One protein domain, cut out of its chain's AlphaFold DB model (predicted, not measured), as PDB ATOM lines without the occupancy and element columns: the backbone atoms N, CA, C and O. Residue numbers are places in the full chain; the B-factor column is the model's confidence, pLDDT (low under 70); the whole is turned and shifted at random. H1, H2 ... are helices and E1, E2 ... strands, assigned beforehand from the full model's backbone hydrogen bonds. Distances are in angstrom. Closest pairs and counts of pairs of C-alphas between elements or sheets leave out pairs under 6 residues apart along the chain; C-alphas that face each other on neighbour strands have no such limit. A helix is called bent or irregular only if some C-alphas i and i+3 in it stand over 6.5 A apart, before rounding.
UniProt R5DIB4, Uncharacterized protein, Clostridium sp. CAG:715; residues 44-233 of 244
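This is residues 44 to 233 of the 244 residues of an uncharacterized protein of Clostridium sp. CAG:715 (UniProt R5DIB4). A long helix, H1, runs over one face of a strongly twisted sheet of six strands, E2 to E7, and its first part, residues 44 to 64, sticks out of the body as a free arm. H2 packs on the sheet over E3 and E4, while H6 packs beside E6 and E7, with H5 and H4 packed on H6. The printed part has 190 residues with six named helices and seven named strands, in the order H1 E1 H2 E2 E3 E4 E5 E6 H3 E7 H4 H5 H6; its class is mixed, helices and strands. The sheet's order is E2 E3 E4 E5 E6 E7, all antiparallel. The whole is compact by its radius of gyration of the C-alphas, 18.9 A, yet elongated by the arm, with spans of 73 by 38 by 33 A.

H1, residues 44 to 90, was assigned as one helix by its hydrogen bonds but is bent: C-alphas 54 and 57 are 6.7 A apart. Its arms, H1a with residues 44 to 54 and H1b with residues 57 to 90, stand at a steep tilt of 42 degrees. E1, residues 109 to 111, pairs with no named strand, but residues 102 to 103 pair with it, antiparallel. H2, residues 114 to 124, touches H1b about perpendicular at 75 degrees; the closest C-alphas are those of Ser 86 and Tyr 124, 5.6 A apart. E2, residues 131 to 136, E3, residues 140 to 144, E4, residues 149 to 154, E5, residues 158 to 163, and E6, residues 177 to 182, form a meander, each strand the antiparallel neighbour of the one before. N 135 and O 141 of E2 and E3 are 2.9 A apart, N 142 and O 150 of E3 and E4 2.9 A, N 151 and O 161 of E4 and E5 3.0 A, and N 160 and O 180 of E5 and E6 2.7 A, each within hydrogen-bond range. H2 runs along the strands, at a height over the sheet of 7.8 A. H3, residues 188 to 191, only grazes the sheet. E7, residues 198 to 200, is an edge strand antiparallel to E6, with N 181 and O 199 2.7 A apart. H1b and H2 on one face of the sheet make two layers, helices over a sheet; the height of H1b is 9.0 A. H4, residues 203 to 209, touches H3, the closest C-alphas being those of Tyr 191 and Ala 204, 5.3 A apart. H5, residues 211 to 220, and H6, residues 222 to 231, form a helical hairpin at a shallow tilt of 18 degrees, with the C-alphas of Cys 218 and Cys 225 closest at 4.7 A. H6 stands at the sheet's level; it is irregular, with C-alphas 223 and 226 7.1 A apart. Every O i to N i+4 pair is within hydrogen-bond range in H1a, H1b and H2, but 2 of 3 are in H4, 5 of 6 in H5 and 3 of 6 in H6; H3 is too short for such a pair.

H1a begins at C-alpha 44, (237.128, 175.842, 264.674), and measures 15.7 A; H1b measures 47.9 A and ends at C-alpha 90, (225.667, 232.743, 232.667). H2 measures 15.6 A, E4 16.7 A and E6 16.2 A. H6 measures 15.3 A and ends at C-alpha 231, (227.746, 220.391, 260.055).

The two C-alphas farthest apart are those of Thr 44 and Glu 105, at 75.6 A. Without residues 44 to 64 the body spans 38 by 35 by 32 A. The printed part has no cut. The links H1 to E1, 18 residues, and E5 to E6, 13 residues, are long. The mean pLDDT of the printed part is 92.6, and residues 99 to 100 are under 70.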
ATOM      1  N   THR A  44     236.490 174.561 265.023       95.69
ATOM      2  CA  THR A  44     237.128 175.842 264.674       95.69
ATOM      3  C   THR A  44     236.360 176.599 263.589       95.69
ATOM      4  O   THR A  44     236.083 177.785 263.769       95.69
ATOM      5  N   LEU A  45     235.928 175.935 262.511       95.81
ATOM      6  CA  LEU A  45     235.073 176.552 261.490       95.81
ATOM      7  C   LEU A  45     233.700 176.951 262.048       95.81
ATOM      8  O   LEU A  45     233.178 177.997 261.670       95.81
ATOM      9  N   GLY A  46     233.142 176.172 262.979       96.50
ATOM     10  CA  GLY A  46     231.911 176.515 263.692       96.50
ATOM     11  C   GLY A  46     232.053 177.797 264.514       96.50
ATOM     12  O   GLY A  46     231.229 178.702 264.392       96.50
ATOM     13  N   ILE A  47     233.133 177.921 265.294       97.06
ATOM     14  CA  ILE A  47     233.419 179.119 266.099       97.06
ATOM     15  C   ILE A  47     233.653 180.335 265.195       97.06
ATOM     16  O   ILE A  47     233.034 181.380 265.406       97.06
ATOM     17  N   ILE A  48     234.495 180.207 264.163       96.00
ATOM     18  CA  ILE A  48     234.756 181.292 263.204       96.00
ATOM     19  C   ILE A  48     233.460 181.693 262.489       96.00
ATOM     20  O   ILE A  48     233.210 182.884 262.326       96.00
ATOM     21  N   GLY A  49     232.610 180.733 262.119       96.69
ATOM     22  CA  GLY A  49     231.319 180.987 261.479       96.69
ATOM     23  C   GLY A  49     230.375 181.819 262.348       96.69
ATOM     24  O   GLY A  49     229.821 182.808 261.870       96.69
ATOM     25  N   VAL A  50     230.239 181.480 263.636       95.94
ATOM     26  CA  VAL A  50     229.403 182.240 264.585       95.94
ATOM     27  C   VAL A  50     229.949 183.656 264.787       95.94
ATOM     28  O   VAL A  50     229.195 184.629 264.710       95.94
ATOM     29  N   VAL A  51     231.262 183.796 264.987       95.00
ATOM     30  CA  VAL A  51     231.895 185.110 265.182       95.00
ATOM     31  C   VAL A  51     231.784 185.973 263.921       95.00
ATOM     32  O   VAL A  51     231.452 187.159 264.006       95.00
ATOM     33  N   ALA A  52     232.007 185.397 262.739       93.31
ATOM     34  CA  ALA A  52     231.863 186.092 261.462       93.31
ATOM     35  C   ALA A  52     230.417 186.556 261.235       93.31
ATOM     36  O   ALA A  52     230.199 187.704 260.850       93.31
ATOM     37  N   ALA A  53     229.421 185.720 261.547       93.56
ATOM     38  CA  ALA A  53     228.010 186.076 261.411       93.56
ATOM     39  C   ALA A  53     227.611 187.298 262.262       93.56
ATOM     40  O   ALA A  53     226.779 188.095 261.836       93.56
ATOM     41  N   MET A  54     228.232 187.487 263.432       90.75
ATOM     42  CA  MET A  54     227.975 188.646 264.299       90.75
ATOM     43  C   MET A  54     228.753 189.906 263.887       90.75
ATOM     44  O   MET A  54     228.311 191.027 264.139       90.75
ATOM     45  N   THR A  55     229.921 189.746 263.263       92.56
ATOM     46  CA  THR A  55     230.844 190.861 262.986       92.56
ATOM     47  C   THR A  55     230.724 191.415 261.567       92.56
ATOM     48  O   THR A  55     230.820 192.632 261.384       92.56
ATOM     49  N   LEU A  56     230.453 190.567 260.569       92.75
ATOM     50  CA  LEU A  56     230.346 190.971 259.165       92.75
ATOM     51  C   LEU A  56     229.234 192.002 258.908       92.75
ATOM     52  O   LEU A  56     229.532 192.994 258.241       92.75
ATOM     53  N   PRO A  57     228.003 191.865 259.453       88.81
ATOM     54  CA  PRO A  57     226.960 192.869 259.233       88.81
ATOM     55  C   PRO A  57     227.374 194.254 259.743       88.81
ATOM     56  O   PRO A  57     227.215 195.252 259.047       88.81
ATOM     57  N   THR A  58     227.994 194.311 260.927       89.31
ATOM     58  CA  THR A  58     228.465 195.567 261.530       89.31
ATOM     59  C   THR A  58     229.539 196.236 260.671       89.31
ATOM     60  O   THR A  58     229.476 197.440 260.421       89.31
ATOM     61  N   LEU A  59     230.512 195.463 260.179       90.69
ATOM     62  CA  LEU A  59     231.589 195.982 259.336       90.69
ATOM     63  C   LEU A  59     231.076 196.484 257.976       90.69
ATOM     64  O   LEU A  59     231.517 197.533 257.498       90.69
ATOM     65  N   ILE A  60     230.145 195.747 257.363       89.81
ATOM     66  CA  ILE A  60     229.509 196.129 256.097       89.81
ATOM     67  C   ILE A  60     228.757 197.449 256.273       89.81
ATOM     68  O   ILE A  60     228.986 198.374 255.496       89.81
ATOM     69  N   ASN A  61     227.944 197.574 257.324       87.62
ATOM     70  CA  ASN A  61     227.164 198.783 257.585       87.62
ATOM     71  C   ASN A  61     228.067 200.003 257.813       87.62
ATOM     72  O   ASN A  61     227.853 201.056 257.219       87.62
ATOM     73  N   GLU A  62     229.128 199.876 258.614       89.88
ATOM     74  CA  GLU A  62     230.079 200.976 258.836       89.88
ATOM     75  C   GLU A  62     230.827 201.376 257.555       89.88
ATOM     76  O   GLU A  62     231.082 202.560 257.316       89.88
ATOM     77  N   THR A  63     231.152 200.412 256.692       91.94
ATOM     78  CA  THR A  63     231.791 200.691 255.399       91.94
ATOM     79  C   THR A  63     230.833 201.404 254.444       91.94
ATOM     80  O   THR A  63     231.224 202.391 253.821       91.94
ATOM     81  N   GLN A  64     229.576 200.959 254.365       90.50
ATOM     82  CA  GLN A  64     228.538 201.595 253.550       90.50
ATOM     83  C   GLN A  64     228.295 203.040 253.987       90.50
ATOM     84  O   GLN A  64     228.336 203.937 253.156       90.50
ATOM     85  N   ARG A  65     228.182 203.301 255.294       90.81
ATOM     86  CA  ARG A  65     228.013 204.664 255.828       90.81
ATOM     87  C   ARG A  65     229.148 205.602 255.428       90.81
ATOM     88  O   ARG A  65     228.912 206.760 255.094       90.81
ATOM     89  N   LYS A  66     230.391 205.112 255.430       93.62
ATOM     90  CA  LYS A  66     231.539 205.893 254.945       93.62
ATOM     91  C   LYS A  66     231.431 206.185 253.451       93.62
ATOM     92  O   LYS A  66     231.687 207.313 253.038       93.62
ATOM     93  N   GLN A  67     231.052 205.194 252.646       93.88
ATOM     94  CA  GLN A  67     230.854 205.374 251.206       93.88
ATOM     95  C   GLN A  67     229.730 206.370 250.908       93.88
ATOM     96  O   GLN A  67     229.899 207.241 250.057       93.88
ATOM     97  N   ASP A  68     228.625 206.281 251.643       94.44
ATOM     98  CA  ASP A  68     227.478 207.175 251.527       94.44
ATOM     99  C   ASP A  68     227.885 208.617 251.853       94.44
ATOM    100  O   ASP A  68     227.639 209.522 251.057       94.44
ATOM    101  N   GLY A  69     228.623 208.836 252.947       96.12
ATOM    102  CA  GLY A  69     229.131 210.164 253.304       96.12
ATOM    103  C   GLY A  69     230.030 210.764 252.220       96.12
ATOM    104  O   GLY A  69     229.875 211.925 251.831       96.12
ATOM    105  N   VAL A  70     230.917 209.946 251.643       96.38
ATOM    106  CA  VAL A  70     231.777 210.348 250.518       96.38
ATOM    107  C   VAL A  70     230.955 210.710 249.278       96.38
ATOM    108  O   VAL A  70     231.270 211.699 248.613       96.38
ATOM    109  N   LYS A  71     229.901 209.950 248.961       95.81
ATOM    110  CA  LYS A  71     229.015 210.232 247.824       95.81
ATOM    111  C   LYS A  71     228.276 211.559 247.987       95.81
ATOM    112  O   LYS A  71     228.324 212.371 247.066       95.81
ATOM    113  N   ILE A  72     227.660 211.809 249.147       97.06
ATOM    114  CA  ILE A  72     226.945 213.073 249.416       97.06
ATOM    115  C   ILE A  72     227.917 214.248 249.344       97.06
ATOM    116  O   ILE A  72     227.646 215.238 248.666       97.06
ATOM    117  N   LYS A  73     229.087 214.124 249.981       97.81
ATOM    118  CA  LYS A  73     230.122 215.160 249.950       97.81
ATOM    119  C   LYS A  73     230.566 215.478 248.528       97.81
ATOM    120  O   LYS A  73     230.659 216.644 248.156       97.81
ATOM    121  N   LYS A  74     230.815 214.442 247.723       96.94
ATOM    122  CA  LYS A  74     231.183 214.580 246.313       96.94
ATOM    123  C   LYS A  74     230.085 215.292 245.527       96.94
ATOM    124  O   LYS A  74     230.406 216.220 244.793       96.94
ATOM    125  N   PHE A  75     228.824 214.892 245.688       97.12
ATOM    126  CA  PHE A  75     227.686 215.552 245.047       97.12
ATOM    127  C   PHE A  75     227.618 217.036 245.425       97.12
ATOM    128  O   PHE A  75     227.648 217.893 244.544       97.12
ATOM    129  N   TYR A  76     227.638 217.344 246.722       97.81
ATOM    130  CA  TYR A  76     227.601 218.714 247.230       97.81
ATOM    131  C   TYR A  76     228.751 219.573 246.681       97.81
ATOM    132  O   TYR A  76     228.540 220.708 246.257       97.81
ATOM    133  N   SER A  77     229.973 219.030 246.636       97.31
ATOM    134  CA  SER A  77     231.126 219.720 246.053       97.31
ATOM    135  C   SER A  77     230.990 219.928 244.544       97.31
ATOM    136  O   SER A  77     231.276 221.022 244.068       97.31
ATOM    137  N   ILE A  78     230.542 218.918 243.792       96.56
ATOM    138  CA  ILE A  78     230.332 219.029 242.341       96.56
ATOM    139  C   ILE A  78     229.279 220.094 242.034       96.56
ATOM    140  O   ILE A  78     229.512 220.924 241.164       96.56
ATOM    141  N   MET A  79     228.166 220.111 242.767       97.06
ATOM    142  CA  MET A  79     227.104 221.104 242.589       97.06
ATOM    143  C   MET A  79     227.598 222.523 242.871       97.06
ATOM    144  O   MET A  79     227.384 223.412 242.055       97.06
ATOM    145  N   GLN A  80     228.326 222.741 243.971       96.62
ATOM    146  CA  GLN A  80     228.904 224.058 244.250       96.62
ATOM    147  C   GLN A  80     229.886 224.508 243.161       96.62
ATOM    148  O   GLN A  80     229.852 225.661 242.746       96.62
ATOM    149  N   GLN A  81     230.745 223.608 242.675       97.12
ATOM    150  CA  GLN A  81     231.665 223.932 241.581       97.12
ATOM    151  C   GLN A  81     230.918 224.232 240.277       97.12
ATOM    152  O   GLN A  81     231.262 225.190 239.594       97.12
ATOM    153  N   ALA A  82     229.881 223.458 239.957       97.06
ATOM    154  CA  ALA A  82     229.044 223.680 238.785       97.06
ATOM    155  C   ALA A  82     228.338 225.037 238.831       97.06
ATOM    156  O   ALA A  82     228.320 225.740 237.826       97.06
ATOM    157  N   ILE A  83     227.823 225.434 239.998       96.69
ATOM    158  CA  ILE A  83     227.201 226.749 240.192       96.69
ATOM    159  C   ILE A  83     228.227 227.856 239.971       96.69
ATOM    160  O   ILE A  83     227.970 228.733 239.163       96.69
ATOM    161  N   ILE A  84     229.414 227.775 240.583       96.44
ATOM    162  CA  ILE A  84     230.476 228.779 240.389       96.44
ATOM    163  C   ILE A  84     230.870 228.901 238.907       96.44
ATOM    164  O   ILE A  84     231.051 230.002 238.389       96.44
ATOM    165  N   MET A  85     231.015 227.771 238.208       97.56
ATOM    166  CA  MET A  85     231.343 227.758 236.778       97.56
ATOM    167  C   MET A  85     230.220 228.369 235.938       97.56
ATOM    168  O   MET A  85     230.488 229.160 235.038       97.56
ATOM    169  N   SER A  86     228.973 228.049 236.265       97.19
ATOM    170  CA  SER A  86     227.809 228.618 235.601       97.19
ATOM    171  C   SER A  86     227.650 230.104 235.877       97.19
ATOM    172  O   SER A  86     227.344 230.841 234.955       97.19
ATOM    173  N   GLU A  87     227.907 230.582 237.094       95.88
ATOM    174  CA  GLU A  87     227.823 232.009 237.417       95.88
ATOM    175  C   GLU A  87     228.814 232.841 236.609       95.88
ATOM    176  O   GLU A  87     228.498 233.953 236.180       95.88
ATOM    177  N   ARG A  88     229.994 232.276 236.340       96.62
ATOM    178  CA  ARG A  88     230.999 232.899 235.475       96.62
ATOM    179  C   ARG A  88     230.500 233.071 234.038       96.62
ATOM    180  O   ARG A  88     230.794 234.093 233.424       96.62
ATOM    181  N   ASP A  89     229.780 232.083 233.515       96.81
ATOM    182  CA  ASP A  89     229.434 232.011 232.091       96.81
ATOM    183  C   ASP A  89     228.001 232.518 231.802       96.81
ATOM    184  O   ASP A  89     227.727 233.005 230.707       96.81
ATOM    185  N   ASN A  90     227.102 232.463 232.789       94.69
ATOM    186  CA  ASN A  90     225.667 232.743 232.667       94.69
ATOM    187  C   ASN A  90     225.151 233.841 233.622       94.69
ATOM    188  O   ASN A  90     223.956 234.140 233.612       94.69
ATOM    189  N   GLY A  91     226.013 234.440 234.449       93.88
ATOM    190  CA  GLY A  91     225.614 235.429 235.455       93.88
ATOM    191  C   GLY A  91     225.071 234.810 236.747       93.88
ATOM    192  O   GLY A  91     224.963 233.594 236.874       93.88
ATOM    193  N   SER A  92     224.746 235.658 237.725       94.06
ATOM    194  CA  SER A  92     224.432 235.268 239.111       94.06
ATOM    195  C   SER A  92     223.298 234.242 239.236       94.06
ATOM    196  O   SER A  92     222.248 234.401 238.610       94.06
ATOM    197  N   ALA A  93     223.456 233.256 240.129       93.69
ATOM    198  CA  ALA A  93     222.400 232.294 240.458       93.69
ATOM    199  C   ALA A  93     221.151 232.939 241.083       93.69
ATOM    200  O   ALA A  93     220.079 232.333 241.100       93.69
ATOM    201  N   ALA A  94     221.274 234.195 241.523       92.50
ATOM    202  CA  ALA A  94     220.177 235.032 241.990       92.50
ATOM    203  C   ALA A  94     218.998 235.129 241.013       92.50
ATOM    204  O   ALA A  94     217.883 235.326 241.479       92.50
ATOM    205  N   ASP A  95     219.235 234.979 239.707       91.31
ATOM    206  CA  ASP A  95     218.249 235.302 238.669       91.31
ATOM    207  C   ASP A  95     217.824 234.089 237.817       91.31
ATOM    208  O   ASP A  95     217.006 234.217 236.910       91.31
ATOM    209  N   TRP A  96     218.347 232.887 238.087       91.06
ATOM    210  CA  TRP A  96     218.175 231.726 237.193       91.06
ATOM    211  C   TRP A  96     216.770 231.110 237.186       91.06
ATOM    212  O   TRP A  96     216.451 230.316 236.305       91.06
ATOM    213  N   LEU A  97     215.939 231.395 238.193       86.75
ATOM    214  CA  LEU A  97     214.786 230.547 238.523       86.75
ATOM    215  C   LEU A  97     213.411 231.103 238.111       86.75
ATOM    216  O   LEU A  97     212.384 230.615 238.603       86.75
ATOM    217  N   GLN A  98     213.368 232.112 237.237       78.00
ATOM    218  CA  GLN A  98     212.153 232.885 236.962       78.00
ATOM    219  C   GLN A  98     211.614 232.750 235.524       78.00
ATOM    220  O   GLN A  98     212.362 233.000 234.579       78.00
ATOM    221  N   PRO A  99     210.298 232.486 235.341       67.25
ATOM    222  CA  PRO A  99     209.385 231.759 236.228       67.25
ATOM    223  C   PRO A  99     209.275 230.285 235.807       67.25
ATOM    224  O   PRO A  99     208.795 229.965 234.724       67.25
ATOM    225  N   ALA A 100     209.656 229.370 236.695       68.38
ATOM    226  CA  ALA A 100     209.539 227.927 236.451       68.38
ATOM    227  C   ALA A 100     208.395 227.245 237.222       68.38
ATOM    228  O   ALA A 100     208.321 226.029 237.223       68.38
ATOM    229  N   ALA A 101     207.497 227.993 237.867       75.56
ATOM    230  CA  ALA A 101     206.276 227.451 238.469       75.56
ATOM    231  C   ALA A 101     205.083 228.342 238.112       75.56
ATOM    232  O   ALA A 101     205.194 229.571 238.146       75.56
ATOM    233  N   ILE A 102     203.950 227.728 237.778       79.38
ATOM    234  CA  ILE A 102     202.701 228.427 237.479       79.38
ATOM    235  C   ILE A 102     201.972 228.649 238.797       79.38
ATOM    236  O   ILE A 102     201.776 227.716 239.584       79.38
ATOM    237  N   ARG A 103     201.585 229.900 239.036       84.56
ATOM    238  CA  ARG A 103     200.875 230.319 240.240       84.56
ATOM    239  C   ARG A 103     199.479 230.822 239.894       84.56
ATOM    240  O   ARG A 103     199.289 231.382 238.816       84.56
ATOM    241  N   ASP A 104     198.526 230.599 240.793       85.12
ATOM    242  CA  ASP A 104     197.202 231.223 240.720       85.12
ATOM    243  C   ASP A 104     197.247 232.705 241.136       85.12
ATOM    244  O   ASP A 104     198.297 233.242 241.506       85.12
ATOM    245  N   GLU A 105     196.095 233.375 241.064       87.81
ATOM    246  CA  GLU A 105     195.934 234.783 241.461       87.81
ATOM    247  C   GLU A 105     196.253 235.023 242.951       87.81
ATOM    248  O   GLU A 105     196.676 236.118 243.319       87.81
ATOM    249  N   ASP A 106     196.136 233.987 243.789       85.50
ATOM    250  CA  ASP A 106     196.473 234.007 245.217       85.50
ATOM    251  C   ASP A 106     197.968 233.713 245.485       85.50
ATOM    252  O   ASP A 106     198.417 233.678 246.636       85.50
ATOM    253  N   GLY A 107     198.764 233.485 244.434       78.00
ATOM    254  CA  GLY A 107     200.197 233.205 244.513       78.00
ATOM    255  C   GLY A 107     200.557 231.773 244.925       78.00
ATOM    256  O   GLY A 107     201.742 231.496 245.170       78.00
ATOM    257  N   LYS A 108     199.588 230.851 244.994       82.00
ATOM    258  CA  LYS A 108     199.820 229.422 245.251       82.00
ATOM    259  C   LYS A 108     200.275 228.719 243.983       82.00
ATOM    260  O   LYS A 108     199.831 229.035 242.888       82.00
ATOM    261  N   ILE A 109     201.156 227.736 244.143       80.38
ATOM    262  CA  ILE A 109     201.653 226.930 243.025       80.38
ATOM    263  C   ILE A 109     200.547 225.974 242.577       80.38
ATOM    264  O   ILE A 109     200.078 225.159 243.371       80.38
ATOM    265  N   VAL A 110     200.158 226.078 241.307       82.19
ATOM    266  CA  VAL A 110     199.178 225.193 240.656       82.19
ATOM    267  C   VAL A 110     199.837 224.197 239.703       82.19
ATOM    268  O   VAL A 110     199.286 223.126 239.472       82.19
ATOM    269  N   ASP A 111     201.031 224.513 239.196       79.94
ATOM    270  CA  ASP A 111     201.861 223.610 238.396       79.94
ATOM    271  C   ASP A 111     203.344 223.918 238.644       79.94
ATOM    272  O   ASP A 111     203.774 225.073 238.636       79.94
ATOM    273  N   TYR A 112     204.133 222.872 238.861       79.12
ATOM    274  CA  TYR A 112     205.572 222.946 239.101       79.12
ATOM    275  C   TYR A 112     206.396 223.116 237.810       79.12
ATOM    276  O   TYR A 112     207.619 223.149 237.894       79.12
ATOM    277  N   ASN A 113     205.747 223.166 236.634       83.56
ATOM    278  CA  ASN A 113     206.336 223.296 235.293       83.56
ATOM    279  C   ASN A 113     207.671 222.538 235.164       83.56
ATOM    280  O   ASN A 113     208.780 223.081 235.090       83.56
ATOM    281  N   GLN A 114     207.532 221.215 235.146       85.12
ATOM    282  CA  GLN A 114     208.642 220.266 235.120       85.12
ATOM    283  C   GLN A 114     209.578 220.480 233.922       85.12
ATOM    284  O   GLN A 114     210.784 220.277 234.045       85.12
ATOM    285  N   ALA A 115     209.040 220.914 232.776       85.00
ATOM    286  CA  ALA A 115     209.833 221.150 231.572       85.00
ATOM    287  C   ALA A 115     210.795 222.322 231.783       85.00
ATOM    288  O   ALA A 115     211.999 222.157 231.599       85.00
ATOM    289  N   ALA A 116     210.288 223.451 232.291       86.44
ATOM    290  CA  ALA A 116     211.119 224.602 232.637       86.44
ATOM    291  C   ALA A 116     212.166 224.255 233.707       86.44
ATOM    292  O   ALA A 116     213.312 224.691 233.630       86.44
ATOM    293  N   THR A 117     211.812 223.410 234.680       89.56
ATOM    294  CA  THR A 117     212.764 222.942 235.702       89.56
ATOM    295  C   THR A 117     213.929 222.157 235.080       89.56
ATOM    296  O   THR A 117     215.091 222.377 235.433       89.56
ATOM    297  N   LEU A 118     213.651 221.267 234.120       90.25
ATOM    298  CA  LEU A 118     214.694 220.531 233.402       90.25
ATOM    299  C   LEU A 118     215.523 221.446 232.482       90.25
ATOM    300  O   LEU A 118     216.731 221.238 232.348       90.25
ATOM    301  N   GLU A 119     214.910 222.454 231.862       91.12
ATOM    302  CA  GLU A 119     215.609 223.462 231.054       91.12
ATOM    303  C   GLU A 119     216.606 224.271 231.890       91.12
ATOM    304  O   GLU A 119     217.768 224.372 231.494       91.12
ATOM    305  N   ILE A 120     216.210 224.729 233.084       92.12
ATOM    306  CA  ILE A 120     217.111 225.397 234.039       92.12
ATOM    307  C   ILE A 120     218.312 224.499 234.350       92.12
ATOM    308  O   ILE A 120     219.462 224.929 234.243       92.12
ATOM    309  N   PHE A 121     218.079 223.225 234.682       93.19
ATOM    310  CA  PHE A 121     219.182 222.295 234.928       93.19
ATOM    311  C   PHE A 121     220.089 222.150 233.698       93.19
ATOM    312  O   PHE A 121     221.315 222.168 233.821       93.19
ATOM    313  N   ASN A 122     219.509 222.011 232.505       93.31
ATOM    314  CA  ASN A 122     220.262 221.833 231.266       93.31
ATOM    315  C   ASN A 122     221.094 223.057 230.882       93.31
ATOM    316  O   ASN A 122     222.178 222.886 230.326       93.31
ATOM    317  N   GLN A 123     220.606 224.255 231.180       94.12
ATOM    318  CA  GLN A 123     221.294 225.502 230.885       94.12
ATOM    319  C   GLN A 123     222.413 225.783 231.891       94.12
ATOM    320  O   GLN A 123     223.543 226.067 231.495       94.12
ATOM    321  N   TYR A 124     222.113 225.687 233.186       95.25
ATOM    322  CA  TYR A 124     223.003 226.198 234.229       95.25
ATOM    323  C   TYR A 124     223.869 225.123 234.894       95.25
ATOM    324  O   TYR A 124     224.928 225.436 235.416       95.25
ATOM    325  N   LEU A 125     223.477 223.846 234.898       95.44
ATOM    326  CA  LEU A 125     224.197 222.818 235.668       95.44
ATOM    327  C   LEU A 125     224.762 221.699 234.798       95.44
ATOM    328  O   LEU A 125     225.914 221.296 234.968       95.44
ATOM    329  N   ALA A 126     223.986 221.209 233.836       94.81
ATOM    330  CA  ALA A 126     224.387 220.099 232.982       94.81
ATOM    331  C   ALA A 126     225.715 220.295 232.223       94.81
ATOM    332  O   ALA A 126     226.419 219.296 232.067       94.81
ATOM    333  N   PRO A 127     226.107 221.503 231.764       95.81
ATOM    334  CA  PRO A 127     227.396 221.687 231.091       95.81
ATOM    335  C   PRO A 127     228.604 221.404 231.997       95.81
ATOM    336  O   PRO A 127     229.676 221.047 231.510       95.81
ATOM    337  N   TYR A 128     228.427 221.521 233.316       95.31
ATOM    338  CA  TYR A 128     229.499 221.435 234.311       95.31
ATOM    339  C   TYR A 128     229.455 220.143 235.134       95.31
ATOM    340  O   TYR A 128     230.335 219.895 235.961       95.31
ATOM    341  N   ILE A 129     228.453 219.287 234.905       94.00
ATOM    342  CA  ILE A 129     228.248 218.044 235.650       94.00
ATOM    343  C   ILE A 129     228.113 216.869 234.685       94.00
ATOM    344  O   ILE A 129     227.334 216.886 233.737       94.00
ATOM    345  N   LYS A 130     228.846 215.785 234.953       91.31
ATOM    346  CA  LYS A 130     228.755 214.556 234.155       91.31
ATOM    347  C   LYS A 130     227.472 213.789 234.483       91.31
ATOM    348  O   LYS A 130     227.393 213.137 235.522       91.31
ATOM    349  N   THR A 131     226.508 213.817 233.569       91.44
ATOM    350  CA  THR A 131     225.232 213.086 233.660       91.44
ATOM    351  C   THR A 131     225.187 211.918 232.674       91.44
ATOM    352  O   THR A 131     225.745 212.027 231.586       91.44
ATOM    353  N   VAL A 132     224.497 210.828 233.019       91.12
ATOM    354  CA  VAL A 132     224.347 209.631 232.166       91.12
ATOM    355  C   VAL A 132     222.971 209.568 231.518       91.12
ATOM    356  O   VAL A 132     222.867 209.334 230.319       91.12
ATOM    357  N   GLN A 133     221.913 209.780 232.299       87.38
ATOM    358  CA  GLN A 133     220.536 209.786 231.809       87.38
ATOM    359  C   GLN A 133     219.801 210.996 232.362       87.38
ATOM    360  O   GLN A 133     220.060 211.424 233.487       87.38
ATOM    361  N   LYS A 134     218.888 211.531 231.558       87.81
ATOM    362  CA  LYS A 134     217.953 212.584 231.940       87.81
ATOM    363  C   LYS A 134     216.577 212.137 231.486       87.81
ATOM    364  O   LYS A 134     216.425 211.715 230.340       87.81
ATOM    365  N   GLN A 135     215.613 212.173 232.386       85.81
ATOM    366  CA  GLN A 135     214.246 211.745 232.129       85.81
ATOM    367  C   GLN A 135     213.296 212.770 232.730       85.81
ATOM    368  O   GLN A 135     213.620 213.428 233.715       85.81
ATOM    369  N   GLN A 136     212.120 212.891 232.137       77.31
ATOM    370  CA  GLN A 136     211.061 213.751 232.632       77.31
ATOM    371  C   GLN A 136     209.786 212.910 232.668       77.31
ATOM    372  O   GLN A 136     209.143 212.721 231.638       77.31
ATOM    373  N   ASN A 137     209.498 212.331 233.837       73.19
ATOM    374  CA  ASN A 137     208.295 211.531 234.075       73.19
ATOM    375  C   ASN A 137     207.324 212.349 234.938       73.19
ATOM    376  O   ASN A 137     206.686 213.266 234.439       73.19
ATOM    377  N   THR A 138     207.254 212.050 236.236       75.88
ATOM    378  CA  THR A 138     206.512 212.841 237.233       75.88
ATOM    379  C   THR A 138     207.294 214.073 237.694       75.88
ATOM    380  O   THR A 138     206.716 214.995 238.254       75.88
ATOM    381  N   SER A 139     208.603 214.075 237.477       83.31
ATOM    382  CA  SER A 139     209.565 215.105 237.859       83.31
ATOM    383  C   SER A 139     210.820 214.922 236.993       83.31
ATOM    384  O   SER A 139     211.081 213.814 236.495       83.31
ATOM    385  N   PRO A 140     211.590 215.993 236.732       89.69
ATOM    386  CA  PRO A 140     212.903 215.886 236.116       89.69
ATOM    387  C   PRO A 140     213.862 215.060 236.973       89.69
ATOM    388  O   PRO A 140     214.236 215.461 238.073       89.69
ATOM    389  N   MET A 141     214.307 213.932 236.425       92.62
ATOM    390  CA  MET A 141     215.263 213.035 237.059       92.62
ATOM    391  C   MET A 141     216.559 212.984 236.251       92.62
ATOM    392  O   MET A 141     216.549 212.823 235.026       92.62
ATOM    393  N   VAL A 142     217.693 213.066 236.940       94.31
ATOM    394  CA  VAL A 142     219.028 212.940 236.344       94.31
ATOM    395  C   VAL A 142     219.796 211.832 237.048       94.31
ATOM    396  O   VAL A 142     219.858 211.789 238.271       94.31
ATOM    397  N   THR A 143     220.414 210.942 236.275       94.81
ATOM    398  CA  THR A 143     221.243 209.841 236.780       94.81
ATOM    399  C   THR A 143     222.720 210.116 236.537       94.81
ATOM    400  O   THR A 143     223.117 210.493 235.429       94.81
ATOM    401  N   PHE A 144     223.549 209.875 237.551       93.38
ATOM    402  CA  PHE A 144     225.005 210.014 237.485       93.38
ATOM    403  C   PHE A 144     225.702 208.674 237.230       93.38
ATOM    404  O   PHE A 144     225.127 207.595 237.369       93.38
ATOM    405  N   ALA A 145     226.987 208.735 236.876       90.81
ATOM    406  CA  ALA A 145     227.786 207.552 236.548       90.81
ATOM    407  C   ALA A 145     228.008 206.588 237.726       90.81
ATOM    408  O   ALA A 145     228.298 205.417 237.506       90.81
ATOM    409  N   ASP A 146     227.870 207.058 238.969       90.00
ATOM    410  CA  ASP A 146     227.957 206.222 240.174       90.00
ATOM    411  C   ASP A 146     226.603 205.621 240.602       90.00
ATOM    412  O   ASP A 146     226.509 205.002 241.666       90.00
ATOM    413  N   GLY A 147     225.571 205.766 239.761       92.06
ATOM    414  CA  GLY A 147     224.232 205.218 239.973       92.06
ATOM    415  C   GLY A 147     223.365 206.020 240.940       92.06
ATOM    416  O   GLY A 147     222.229 205.619 241.180       92.06
ATOM    417  N   SER A 148     223.875 207.129 241.486       95.50
ATOM    418  CA  SER A 148     223.056 208.092 242.221       95.50
ATOM    419  C   SER A 148     222.140 208.866 241.270       95.50
ATOM    420  O   SER A 148     222.401 208.957 240.062       95.50
ATOM    421  N   THR A 149     221.061 209.428 241.809       96.00
ATOM    422  CA  THR A 149     220.114 210.241 241.041       96.00
ATOM    423  C   THR A 149     219.797 211.540 241.761       96.00
ATOM    424  O   THR A 149     219.864 211.603 242.983       96.00
ATOM    425  N   ILE A 150     219.428 212.567 241.006       96.06
ATOM    426  CA  ILE A 150     218.659 213.693 241.535       96.06
ATOM    427  C   ILE A 150     217.262 213.674 240.938       96.06
ATOM    428  O   ILE A 150     217.104 213.389 239.750       96.06
ATOM    429  N   ASP A 151     216.288 214.012 241.765       94.81
ATOM    430  CA  ASP A 151     214.938 214.381 241.369       94.81
ATOM    431  C   ASP A 151     214.728 215.864 241.687       94.81
ATOM    432  O   ASP A 151     215.175 216.328 242.738       94.81
ATOM    433  N   MET A 152     214.138 216.622 240.763       93.88
ATOM    434  CA  MET A 152     214.014 218.072 240.894       93.88
ATOM    435  C   MET A 152     212.562 218.526 240.840       93.88
ATOM    436  O   MET A 152     211.829 218.161 239.926       93.88
ATOM    437  N   THR A 153     212.160 219.395 241.763       91.19
ATOM    438  CA  THR A 153     210.822 220.002 241.778       91.19
ATOM    439  C   THR A 153     210.927 221.497 242.071       91.19
ATOM    440  O   THR A 153     211.612 221.901 243.005       91.19
ATOM    441  N   LYS A 154     210.268 222.354 241.278       87.81
ATOM    442  CA  LYS A 154     210.337 223.813 241.459       87.81
ATOM    443  C   LYS A 154     209.215 224.355 242.345       87.81
ATOM    444  O   LYS A 154     208.147 224.717 241.861       87.81
ATOM    445  N   GLY A 155     209.490 224.498 243.637       85.94
ATOM    446  CA  GLY A 155     208.686 225.287 244.566       85.94
ATOM    447  C   GLY A 155     209.083 226.772 244.582       85.94
ATOM    448  O   GLY A 155     209.217 227.439 243.551       85.94
ATOM    449  N   ASN A 156     209.314 227.302 245.785       87.88
ATOM    450  CA  ASN A 156     209.964 228.606 245.975       87.88
ATOM    451  C   ASN A 156     211.431 228.554 245.514       87.88
ATOM    452  O   ASN A 156     211.850 229.361 244.689       87.88
ATOM    453  N   CYS A 157     212.164 227.525 245.929       92.44
ATOM    454  CA  CYS A 157     213.447 227.122 245.350       92.44
ATOM    455  C   CYS A 157     213.232 225.918 244.411       92.44
ATOM    456  O   CYS A 157     212.098 225.473 244.246       92.44
ATOM    457  N   ILE A 158     214.278 225.424 243.752       93.75
ATOM    458  CA  ILE A 158     214.279 224.059 243.213       93.75
ATOM    459  C   ILE A 158     214.709 223.134 244.346       93.75
ATOM    460  O   ILE A 158     215.840 223.249 244.819       93.75
ATOM    461  N   ASP A 159     213.816 222.246 244.761       94.75
ATOM    462  CA  ASP A 159     214.128 221.100 245.605       94.75
ATOM    463  C   ASP A 159     214.863 220.066 244.746       94.75
ATOM    464  O   ASP A 159     214.415 219.726 243.649       94.75
ATOM    465  N   ILE A 160     216.024 219.621 245.214       96.69
ATOM    466  CA  ILE A 160     216.930 218.678 244.564       96.69
ATOM    467  C   ILE A 160     217.101 217.510 245.529       96.69
ATOM    468  O   ILE A 160     217.967 217.517 246.409       96.69
ATOM    469  N   ILE A 161     216.279 216.486 245.339       96.81
ATOM    470  CA  ILE A 161     216.321 215.264 246.134       96.81
ATOM    471  C   ILE A 161     217.440 214.393 245.577       96.81
ATOM    472  O   ILE A 161     217.299 213.766 244.527       96.81
ATOM    473  N   PHE A 162     218.567 214.361 246.279       97.50
ATOM    474  CA  PHE A 162     219.697 213.507 245.946       97.50
ATOM    475  C   PHE A 162     219.529 212.119 246.566       97.50
ATOM    476  O   PHE A 162     219.476 211.986 247.787       97.50
ATOM    477  N   ASP A 163     219.503 211.091 245.723       96.56
ATOM    478  CA  ASP A 163     219.383 209.686 246.099       96.56
ATOM    479  C   ASP A 163     220.706 208.940 245.847       96.56
ATOM    480  O   ASP A 163     221.234 208.908 244.729       96.56
ATOM    481  N   LEU A 164     221.253 208.312 246.891       95.25
ATOM    482  CA  LEU A 164     222.576 207.675 246.875       95.25
ATOM    483  C   LEU A 164     222.697 206.427 245.996       95.25
ATOM    484  O   LEU A 164     223.819 206.017 245.645       95.25
ATOM    485  N   ASN A 165     221.576 205.776 245.711       92.19
ATOM    486  CA  ASN A 165     221.509 204.469 245.059       92.19
ATOM    487  C   ASN A 165     220.393 204.376 244.012       92.19
ATOM    488  O   ASN A 165     220.106 203.266 243.543       92.19
ATOM    489  N   GLY A 166     219.820 205.516 243.629       89.94
ATOM    490  CA  GLY A 166     218.774 205.615 242.623       89.94
ATOM    491  C   GLY A 166     217.471 205.003 243.123       89.94
ATOM    492  O   GLY A 166     217.218 204.929 244.311       89.94
ATOM    493  N   SER A 167     216.645 204.457 242.233       82.94
ATOM    494  CA  SER A 167     215.295 203.973 242.582       82.94
ATOM    495  C   SER A 167     215.234 202.699 243.457       82.94
ATOM    496  O   SER A 167     214.203 202.026 243.505       82.94
ATOM    497  N   LYS A 168     216.335 202.309 244.106       88.81
ATOM    498  CA  LYS A 168     216.420 201.126 244.967       88.81
ATOM    499  C   LYS A 168     215.913 201.459 246.372       88.81
ATOM    500  O   LYS A 168     216.600 202.139 247.123       88.81
ATOM    501  N   GLN A 169     214.788 200.844 246.739       87.00
ATOM    502  CA  GLN A 169     214.163 200.913 248.068       87.00
ATOM    503  C   GLN A 169     215.179 200.810 249.228       87.00
ATOM    504  O   GLN A 169     216.140 200.036 249.130       87.00
ATOM    505  N   PRO A 170     214.956 201.521 250.351       86.50
ATOM    506  CA  PRO A 170     213.673 202.093 250.788       86.50
ATOM    507  C   PRO A 170     213.340 203.523 250.325       86.50
ATOM    508  O   PRO A 170     212.231 203.955 250.619       86.50
ATOM    509  N   ASN A 171     214.239 204.255 249.650       90.69
ATOM    510  CA  ASN A 171     213.997 205.633 249.175       90.69
ATOM    511  C   ASN A 171     213.364 206.522 250.262       90.69
ATOM    512  O   ASN A 171     212.223 206.969 250.167       90.69
ATOM    513  N   SER A 172     214.088 206.678 251.362       93.94
ATOM    514  CA  SER A 172     213.656 207.349 252.576       93.94
ATOM    515  C   SER A 172     214.559 208.539 252.881       93.94
ATOM    516  O   SER A 172     215.784 208.404 252.995       93.94
ATOM    517  N   PHE A 173     213.940 209.701 253.095       96.00
ATOM    518  CA  PHE A 173     214.643 210.906 253.524       96.00
ATOM    519  C   PHE A 173     215.498 210.659 254.770       96.00
ATOM    520  O   PHE A 173     215.121 209.915 255.678       96.00
ATOM    521  N   GLY A 174     216.689 211.249 254.780       94.44
ATOM    522  CA  GLY A 174     217.677 211.090 255.839       94.44
ATOM    523  C   GLY A 174     218.366 209.723 255.855       94.44
ATOM    524  O   GLY A 174     219.387 209.583 256.520       94.44
ATOM    525  N   ARG A 175     217.889 208.706 255.133       94.31
ATOM    526  CA  ARG A 175     218.561 207.402 255.041       94.31
ATOM    527  C   ARG A 175     219.371 207.296 253.756       94.31
ATOM    528  O   ARG A 175     220.566 207.021 253.809       94.31
ATOM    529  N   ASP A 176     218.711 207.487 252.623       94.62
ATOM    530  CA  ASP A 176     219.317 207.408 251.295       94.62
ATOM    531  C   ASP A 176     218.914 208.534 250.349       94.62
ATOM    532  O   ASP A 176     219.604 208.738 249.350       94.62
ATOM    533  N   GLN A 177     217.902 209.318 250.725       96.38
ATOM    534  CA  GLN A 177     217.515 210.554 250.059       96.38
ATOM    535  C   GLN A 177     217.832 211.779 250.919       96.38
ATOM    536  O   GLN A 177     217.574 211.796 252.126       96.38
ATOM    537  N   PHE A 178     218.380 212.818 250.295       97.69
ATOM    538  CA  PHE A 178     218.795 214.054 250.954       97.69
ATOM    539  C   PHE A 178     218.340 215.255 250.140       97.69
ATOM    540  O   PHE A 178     218.648 215.341 248.952       97.69
ATOM    541  N   ASP A 179     217.631 216.176 250.786       97.62
ATOM    542  CA  ASP A 179     217.074 217.347 250.123       97.62
ATOM    543  C   ASP A 179     218.054 218.530 250.140       97.62
ATOM    544  O   ASP A 179     218.567 218.948 251.188       97.62
ATOM    545  N   PHE A 180     218.320 219.063 248.951       98.25
ATOM    546  CA  PHE A 180     219.115 220.257 248.717       98.25
ATOM    547  C   PHE A 180     218.290 221.268 247.935       98.25
ATOM    548  O   PHE A 180     217.548 220.915 247.035       98.25
ATOM    549  N   LEU A 181     218.479 222.546 248.218       97.31
ATOM    550  CA  LEU A 181     217.790 223.626 247.535       97.31
ATOM    551  C   LEU A 181     218.749 224.351 246.603       97.31
ATOM    552  O   LEU A 181     219.883 224.635 246.989       97.31
ATOM    553  N   LEU A 182     218.262 224.705 245.417       96.50
ATOM    554  CA  LEU A 182     218.809 225.766 244.576       96.50
ATOM    555  C   LEU A 182     217.814 226.933 244.577       96.50
ATOM    556  O   LEU A 182     216.689 226.786 244.103       96.50
ATOM    557  N   CYS A 183     218.201 228.072 245.140       94.81
ATOM    558  CA  CYS A 183     217.331 229.230 245.339       94.81
ATOM    559  C   CYS A 183     217.776 230.428 244.496       94.81
ATOM    560  O   CYS A 183     218.940 230.532 244.126       94.81
ATOM    561  N   ASP A 184     216.846 231.349 244.257       92.94
ATOM    562  CA  ASP A 184     217.091 232.679 243.702       92.94
ATOM    563  C   ASP A 184     217.207 233.712 244.844       92.94
ATOM    564  O   ASP A 184     217.124 233.361 246.028       92.94
ATOM    565  N   SER A 185     217.371 234.997 244.520       92.50
ATOM    566  CA  SER A 185     217.459 236.062 245.535       92.50
ATOM    567  C   SER A 185     216.180 236.282 246.349       92.50
ATOM    568  O   SER A 185     216.223 236.970 247.365       92.50
ATOM    569  N   ASN A 186     215.035 235.738 245.927       90.19
ATOM    570  CA  ASN A 186     213.776 235.911 246.655       90.19
ATOM    571  C   ASN A 186     213.701 234.991 247.879       90.19
ATOM    572  O   ASN A 186     212.998 235.290 248.847       90.19
ATOM    573  N   TYR A 187     214.405 233.857 247.832       91.88
ATOM    574  CA  TYR A 187     214.266 232.791 248.821       91.88
ATOM    575  C   TYR A 187     215.593 232.345 249.453       91.88
ATOM    576  O   TYR A 187     215.569 231.736 250.526       91.88
ATOM    577  N   ASN A 188     216.745 232.668 248.857       94.25
ATOM    578  CA  ASN A 188     218.061 232.241 249.338       94.25
ATOM    579  C   ASN A 188     218.307 232.564 250.823       94.25
ATOM    580  O   ASN A 188     218.635 231.661 251.592       94.25
ATOM    581  N   GLU A 189     218.093 233.807 251.264       94.44
ATOM    582  CA  GLU A 189     218.406 234.209 252.640       94.44
ATOM    583  C   GLU A 189     217.571 233.442 253.667       94.44
ATOM    584  O   GLU A 189     218.087 233.029 254.707       94.44
ATOM    585  N   ARG A 190     216.296 233.195 253.341       93.69
ATOM    586  CA  ARG A 190     215.358 232.474 254.204       93.69
ATOM    587  C   ARG A 190     215.764 231.016 254.401       93.69
ATOM    588  O   ARG A 190     215.668 230.516 255.518       93.69
ATOM    589  N   TYR A 191     216.146 230.325 253.329       94.25
ATOM    590  CA  TYR A 191     216.355 228.875 253.373       94.25
ATOM    591  C   TYR A 191     217.823 228.474 253.534       94.25
ATOM    592  O   TYR A 191     218.126 227.513 254.242       94.25
ATOM    593  N   LEU A 192     218.744 229.209 252.913       96.44
ATOM    594  CA  LEU A 192     220.159 228.851 252.801       96.44
ATOM    595  C   LEU A 192     221.090 229.816 253.541       96.44
ATOM    596  O   LEU A 192     222.144 229.396 254.034       96.44
ATOM    597  N   GLY A 193     220.676 231.075 253.660       94.38
ATOM    598  CA  GLY A 193     221.424 232.165 254.269       94.38
ATOM    599  C   GLY A 193     221.912 233.167 253.226       94.38
ATOM    600  O   GLY A 193     221.816 232.937 252.019       94.38
ATOM    601  N   LYS A 194     222.417 234.304 253.706       91.88
ATOM    602  CA  LYS A 194     222.870 235.403 252.852       91.88
ATOM    603  C   LYS A 194     223.943 234.949 251.856       91.88
ATOM    604  O   LYS A 194     224.853 234.211 252.235       91.88
ATOM    605  N   ASP A 195     223.810 235.400 250.607       89.75
ATOM    606  CA  ASP A 195     224.731 235.139 249.492       89.75
ATOM    607  C   ASP A 195     224.980 233.637 249.217       89.75
ATOM    608  O   ASP A 195     226.042 233.244 248.736       89.75
ATOM    609  N   LYS A 196     224.004 232.770 249.532       94.12
ATOM    610  CA  LYS A 196     224.072 231.322 249.271       94.12
ATOM    611  C   LYS A 196     222.893 230.841 248.445       94.12
ATOM    612  O   LYS A 196     221.774 230.803 248.938       94.12
ATOM    613  N   TYR A 197     223.161 230.376 247.234       95.88
ATOM    614  CA  TYR A 197     222.116 229.899 246.324       95.88
ATOM    615  C   TYR A 197     221.957 228.380 246.312       95.88
ATOM    616  O   TYR A 197     220.955 227.901 245.805       95.88
ATOM    617  N   PHE A 198     222.879 227.621 246.918       97.75
ATOM    618  CA  PHE A 198     222.756 226.167 247.045       97.75
ATOM    619  C   PHE A 198     223.153 225.637 248.426       97.75
ATOM    620  O   PHE A 198     224.138 226.079 249.022       97.75
ATOM    621  N   GLY A 199     222.397 224.664 248.932       97.75
ATOM    622  CA  GLY A 199     222.685 223.991 250.199       97.75
ATOM    623  C   GLY A 199     221.564 223.062 250.651       97.75
ATOM    624  O   GLY A 199     220.542 222.987 249.979       97.75
ATOM    625  N   PRO A 200     221.729 222.328 251.761       97.81
ATOM    626  CA  PRO A 200     220.682 221.459 252.276       97.81
ATOM    627  C   PRO A 200     219.419 222.233 252.669       97.81
ATOM    628  O   PRO A 200     219.485 223.400 253.073       97.81
ATOM    629  N   HIS A 201     218.275 221.559 252.615       96.12
ATOM    630  CA  HIS A 201     217.005 222.120 253.056       96.12
ATOM    631  C   HIS A 201     217.068 222.619 254.512       96.12
ATOM    632  O   HIS A 201     217.586 221.937 255.396       96.12
ATOM    633  N   SER A 202     216.522 223.811 254.784       95.06
ATOM    634  CA  SER A 202     216.531 224.465 256.110       95.06
ATOM    635  C   SER A 202     217.922 224.837 256.677       95.06
ATOM    636  O   SER A 202     218.070 225.051 257.886       95.06
ATOM    637  N   GLN A 203     218.951 224.968 255.828       96.81
ATOM    638  CA  GLN A 203     220.322 225.301 256.242       96.81
ATOM    639  C   GLN A 203     220.429 226.600 257.057       96.81
ATOM    640  O   GLN A 203     221.123 226.599 258.076       96.81
ATOM    641  N   ALA A 204     219.781 227.694 256.641       96.06
ATOM    642  CA  ALA A 204     219.946 229.010 257.274       96.06
ATOM    643  C   ALA A 204     219.667 228.962 258.784       96.06
ATOM    644  O   ALA A 204     220.506 229.340 259.601       96.06
ATOM    645  N   THR A 205     218.502 228.428 259.153       95.88
ATOM    646  CA  THR A 205     218.049 228.360 260.544       95.88
ATOM    647  C   THR A 205     218.829 227.325 261.352       95.88
ATOM    648  O   THR A 205     219.305 227.623 262.446       95.88
ATOM    649  N   LEU A 206     218.995 226.108 260.826       96.38
ATOM    650  CA  LEU A 206     219.571 225.000 261.593       96.38
ATOM    651  C   LEU A 206     221.081 225.149 261.816       96.38
ATOM    652  O   LEU A 206     221.585 224.762 262.870       96.38
ATOM    653  N   THR A 207     221.811 225.761 260.879       95.44
ATOM    654  CA  THR A 207     223.237 226.061 261.101       95.44
ATOM    655  C   THR A 207     223.442 227.108 262.195       95.44
ATOM    656  O   THR A 207     224.378 226.976 262.981       95.44
ATOM    657  N   GLN A 208     222.544 228.094 262.310       95.44
ATOM    658  CA  GLN A 208     222.577 229.097 263.378       95.44
ATOM    659  C   GLN A 208     222.250 228.497 264.754       95.44
ATOM    660  O   GLN A 208     222.870 228.863 265.750       95.44
ATOM    661  N   GLN A 209     221.289 227.571 264.819       96.62
ATOM    662  CA  GLN A 209     220.906 226.886 266.061       96.62
ATOM    663  C   GLN A 209     221.939 225.837 266.510       96.62
ATOM    664  O   GLN A 209     221.982 225.461 267.682       96.62
ATOM    665  N   GLY A 210     222.789 225.386 265.589       97.50
ATOM    666  CA  GLY A 210     223.893 224.477 265.857       97.50
ATOM    667  C   GLY A 210     223.524 222.997 265.744       97.50
ATOM    668  O   GLY A 210     222.385 222.604 265.484       97.50
ATOM    669  N   ARG A 211     224.540 222.148 265.938       97.56
ATOM    670  CA  ARG A 211     224.464 220.708 265.656       97.56
ATOM    671  C   ARG A 211     223.359 219.984 266.428       97.56
ATOM    672  O   ARG A 211     222.701 219.127 265.854       97.56
ATOM    673  N   GLU A 212     223.170 220.297 267.711       97.88
ATOM    674  CA  GLU A 212     222.178 219.601 268.545       97.88
ATOM    675  C   GLU A 212     220.754 219.850 268.036       97.88
ATOM    676  O   GLU A 212     219.979 218.909 267.895       97.88
ATOM    677  N   ALA A 213     220.433 221.093 267.666       97.81
ATOM    678  CA  ALA A 213     219.151 221.419 267.054       97.81
ATOM    679  C   ALA A 213     218.971 220.678 265.723       97.81
ATOM    680  O   ALA A 213     217.966 219.998 265.541       97.81
ATOM    681  N   ALA A 214     219.983 220.704 264.846       98.00
ATOM    682  CA  ALA A 214     219.957 219.957 263.587       98.00
ATOM    683  C   ALA A 214     219.759 218.443 263.800       98.00
ATOM    684  O   ALA A 214     219.027 217.804 263.046       98.00
ATOM    685  N   LEU A 215     220.357 217.865 264.848       98.00
ATOM    686  CA  LEU A 215     220.180 216.460 265.211       98.00
ATOM    687  C   LEU A 215     218.749 216.157 265.666       98.00
ATOM    688  O   LEU A 215     218.177 215.152 265.243       98.00
ATOM    689  N   GLN A 216     218.166 216.995 266.526       97.81
ATOM    690  CA  GLN A 216     216.793 216.796 266.992       97.81
ATOM    691  C   GLN A 216     215.779 217.000 265.864       97.81
ATOM    692  O   GLN A 216     214.869 216.185 265.723       97.81
ATOM    693  N   THR A 217     215.969 218.008 265.010       97.56
ATOM    694  CA  THR A 217     215.104 218.233 263.847       97.56
ATOM    695  C   THR A 217     215.215 217.094 262.840       97.56
ATOM    696  O   THR A 217     214.187 216.595 262.407       97.56
ATOM    697  N   CYS A 218     216.416 216.587 262.542       97.62
ATOM    698  CA  CYS A 218     216.597 215.444 261.637       97.62
ATOM    699  C   CYS A 218     215.866 214.172 262.119       97.62
ATOM    700  O   CYS A 218     215.409 213.375 261.300       97.62
ATOM    701  N   LYS A 219     215.692 213.973 263.436       96.94
ATOM    702  CA  LYS A 219     214.902 212.845 263.974       96.94
ATOM    703  C   LYS A 219     213.417 212.942 263.626       96.94
ATOM    704  O   LYS A 219     212.802 211.906 263.392       96.94
ATOM    705  N   THR A 220     212.844 214.146 263.637       96.50
ATOM    706  CA  THR A 220     211.405 214.360 263.403       96.50
ATOM    707  C   THR A 220     211.085 214.701 261.950       96.50
ATOM    708  O   THR A 220     210.038 214.296 261.458       96.50
ATOM    709  N   ASN A 221     211.998 215.394 261.266       96.50
ATOM    710  CA  ASN A 221     211.882 215.905 259.900       96.50
ATOM    711  C   ASN A 221     213.110 215.431 259.090       96.50
ATOM    712  O   ASN A 221     214.149 216.105 259.082       96.50
ATOM    713  N   PRO A 222     213.049 214.236 258.471       96.06
ATOM    714  CA  PRO A 222     214.220 213.604 257.858       96.06
ATOM    715  C   PRO A 222     214.780 214.312 256.609       96.06
ATOM    716  O   PRO A 222     215.937 214.103 256.249       96.06
ATOM    717  N   ASP A 223     213.991 215.165 255.963       94.75
ATOM    718  CA  ASP A 223     214.394 216.059 254.865       94.75
ATOM    719  C   ASP A 223     215.503 217.041 255.290       94.75
ATOM    720  O   ASP A 223     216.432 217.321 254.534       94.75
ATOM    721  N   THR A 224     215.493 217.479 256.552       96.56
ATOM    722  CA  THR A 224     216.498 218.401 257.114       96.56
ATOM    723  C   THR A 224     217.850 217.756 257.441       96.56
ATOM    724  O   THR A 224     218.819 218.451 257.769       96.56
ATOM    725  N   CYS A 225     217.965 216.426 257.354       97.44
ATOM    726  CA  CYS A 225     219.172 215.700 257.754       97.44
ATOM    727  C   CYS A 225     220.423 216.078 256.950       97.44
ATOM    728  O   CYS A 225     221.543 215.906 257.440       97.44
ATOM    729  N   GLY A 226     220.256 216.655 255.757       97.50
ATOM    730  CA  GLY A 226     221.364 217.220 254.994       97.50
ATOM    731  C   GLY A 226     222.115 218.326 255.752       97.50
ATOM    732  O   GLY A 226     223.333 218.421 255.619       97.50
ATOM    733  N   VAL A 227     221.445 219.109 256.611       98.12
ATOM    734  CA  VAL A 227     222.107 220.144 257.432       98.12
ATOM    735  C   VAL A 227     222.954 219.525 258.536       98.12
ATOM    736  O   VAL A 227     224.083 219.962 258.758       98.12
ATOM    737  N   LEU A 228     222.442 218.490 259.212       98.31
ATOM    738  CA  LEU A 228     223.215 217.749 260.210       98.31
ATOM    739  C   LEU A 228     224.489 217.182 259.575       98.31
ATOM    740  O   LEU A 228     225.578 217.358 260.120       98.31
ATOM    741  N   LEU A 229     224.355 216.561 258.399       97.94
ATOM    742  CA  LEU A 229     225.495 216.045 257.650       97.94
ATOM    743  C   LEU A 229     226.446 217.160 257.228       97.94
ATOM    744  O   LEU A 229     227.646 216.990 257.389       97.94
ATOM    745  N   LEU A 230     225.959 218.307 256.756       97.88
ATOM    746  CA  LEU A 230     226.816 219.445 256.419       97.88
ATOM    747  C   LEU A 230     227.663 219.896 257.622       97.88
ATOM    748  O   LEU A 230     228.874 220.070 257.482       97.88
ATOM    749  N   ILE A 231     227.049 220.040 258.803       97.88
ATOM    750  CA  ILE A 231     227.746 220.391 260.055       97.88
ATOM    751  C   ILE A 231     228.772 219.312 260.432       97.88
ATOM    752  O   ILE A 231     229.870 219.622 260.894       97.88
ATOM    753  N   ASP A 232     228.436 218.046 260.191       97.69
ATOM    754  CA  ASP A 232     229.306 216.895 260.419       97.69
ATOM    755  C   ASP A 232     230.273 216.607 259.259       97.69
ATOM    756  O   ASP A 232     230.874 215.536 259.222       97.69
ATOM    757  N   ASN A 233     230.467 217.544 258.321       97.06
ATOM    758  CA  ASN A 233     231.370 217.389 257.171       97.06
ATOM    759  C   ASN A 233     231.067 216.138 256.313       97.06
ATOM    760  O   ASN A 233     231.964 215.519 255.734       97.06
TER     761      ASN A 233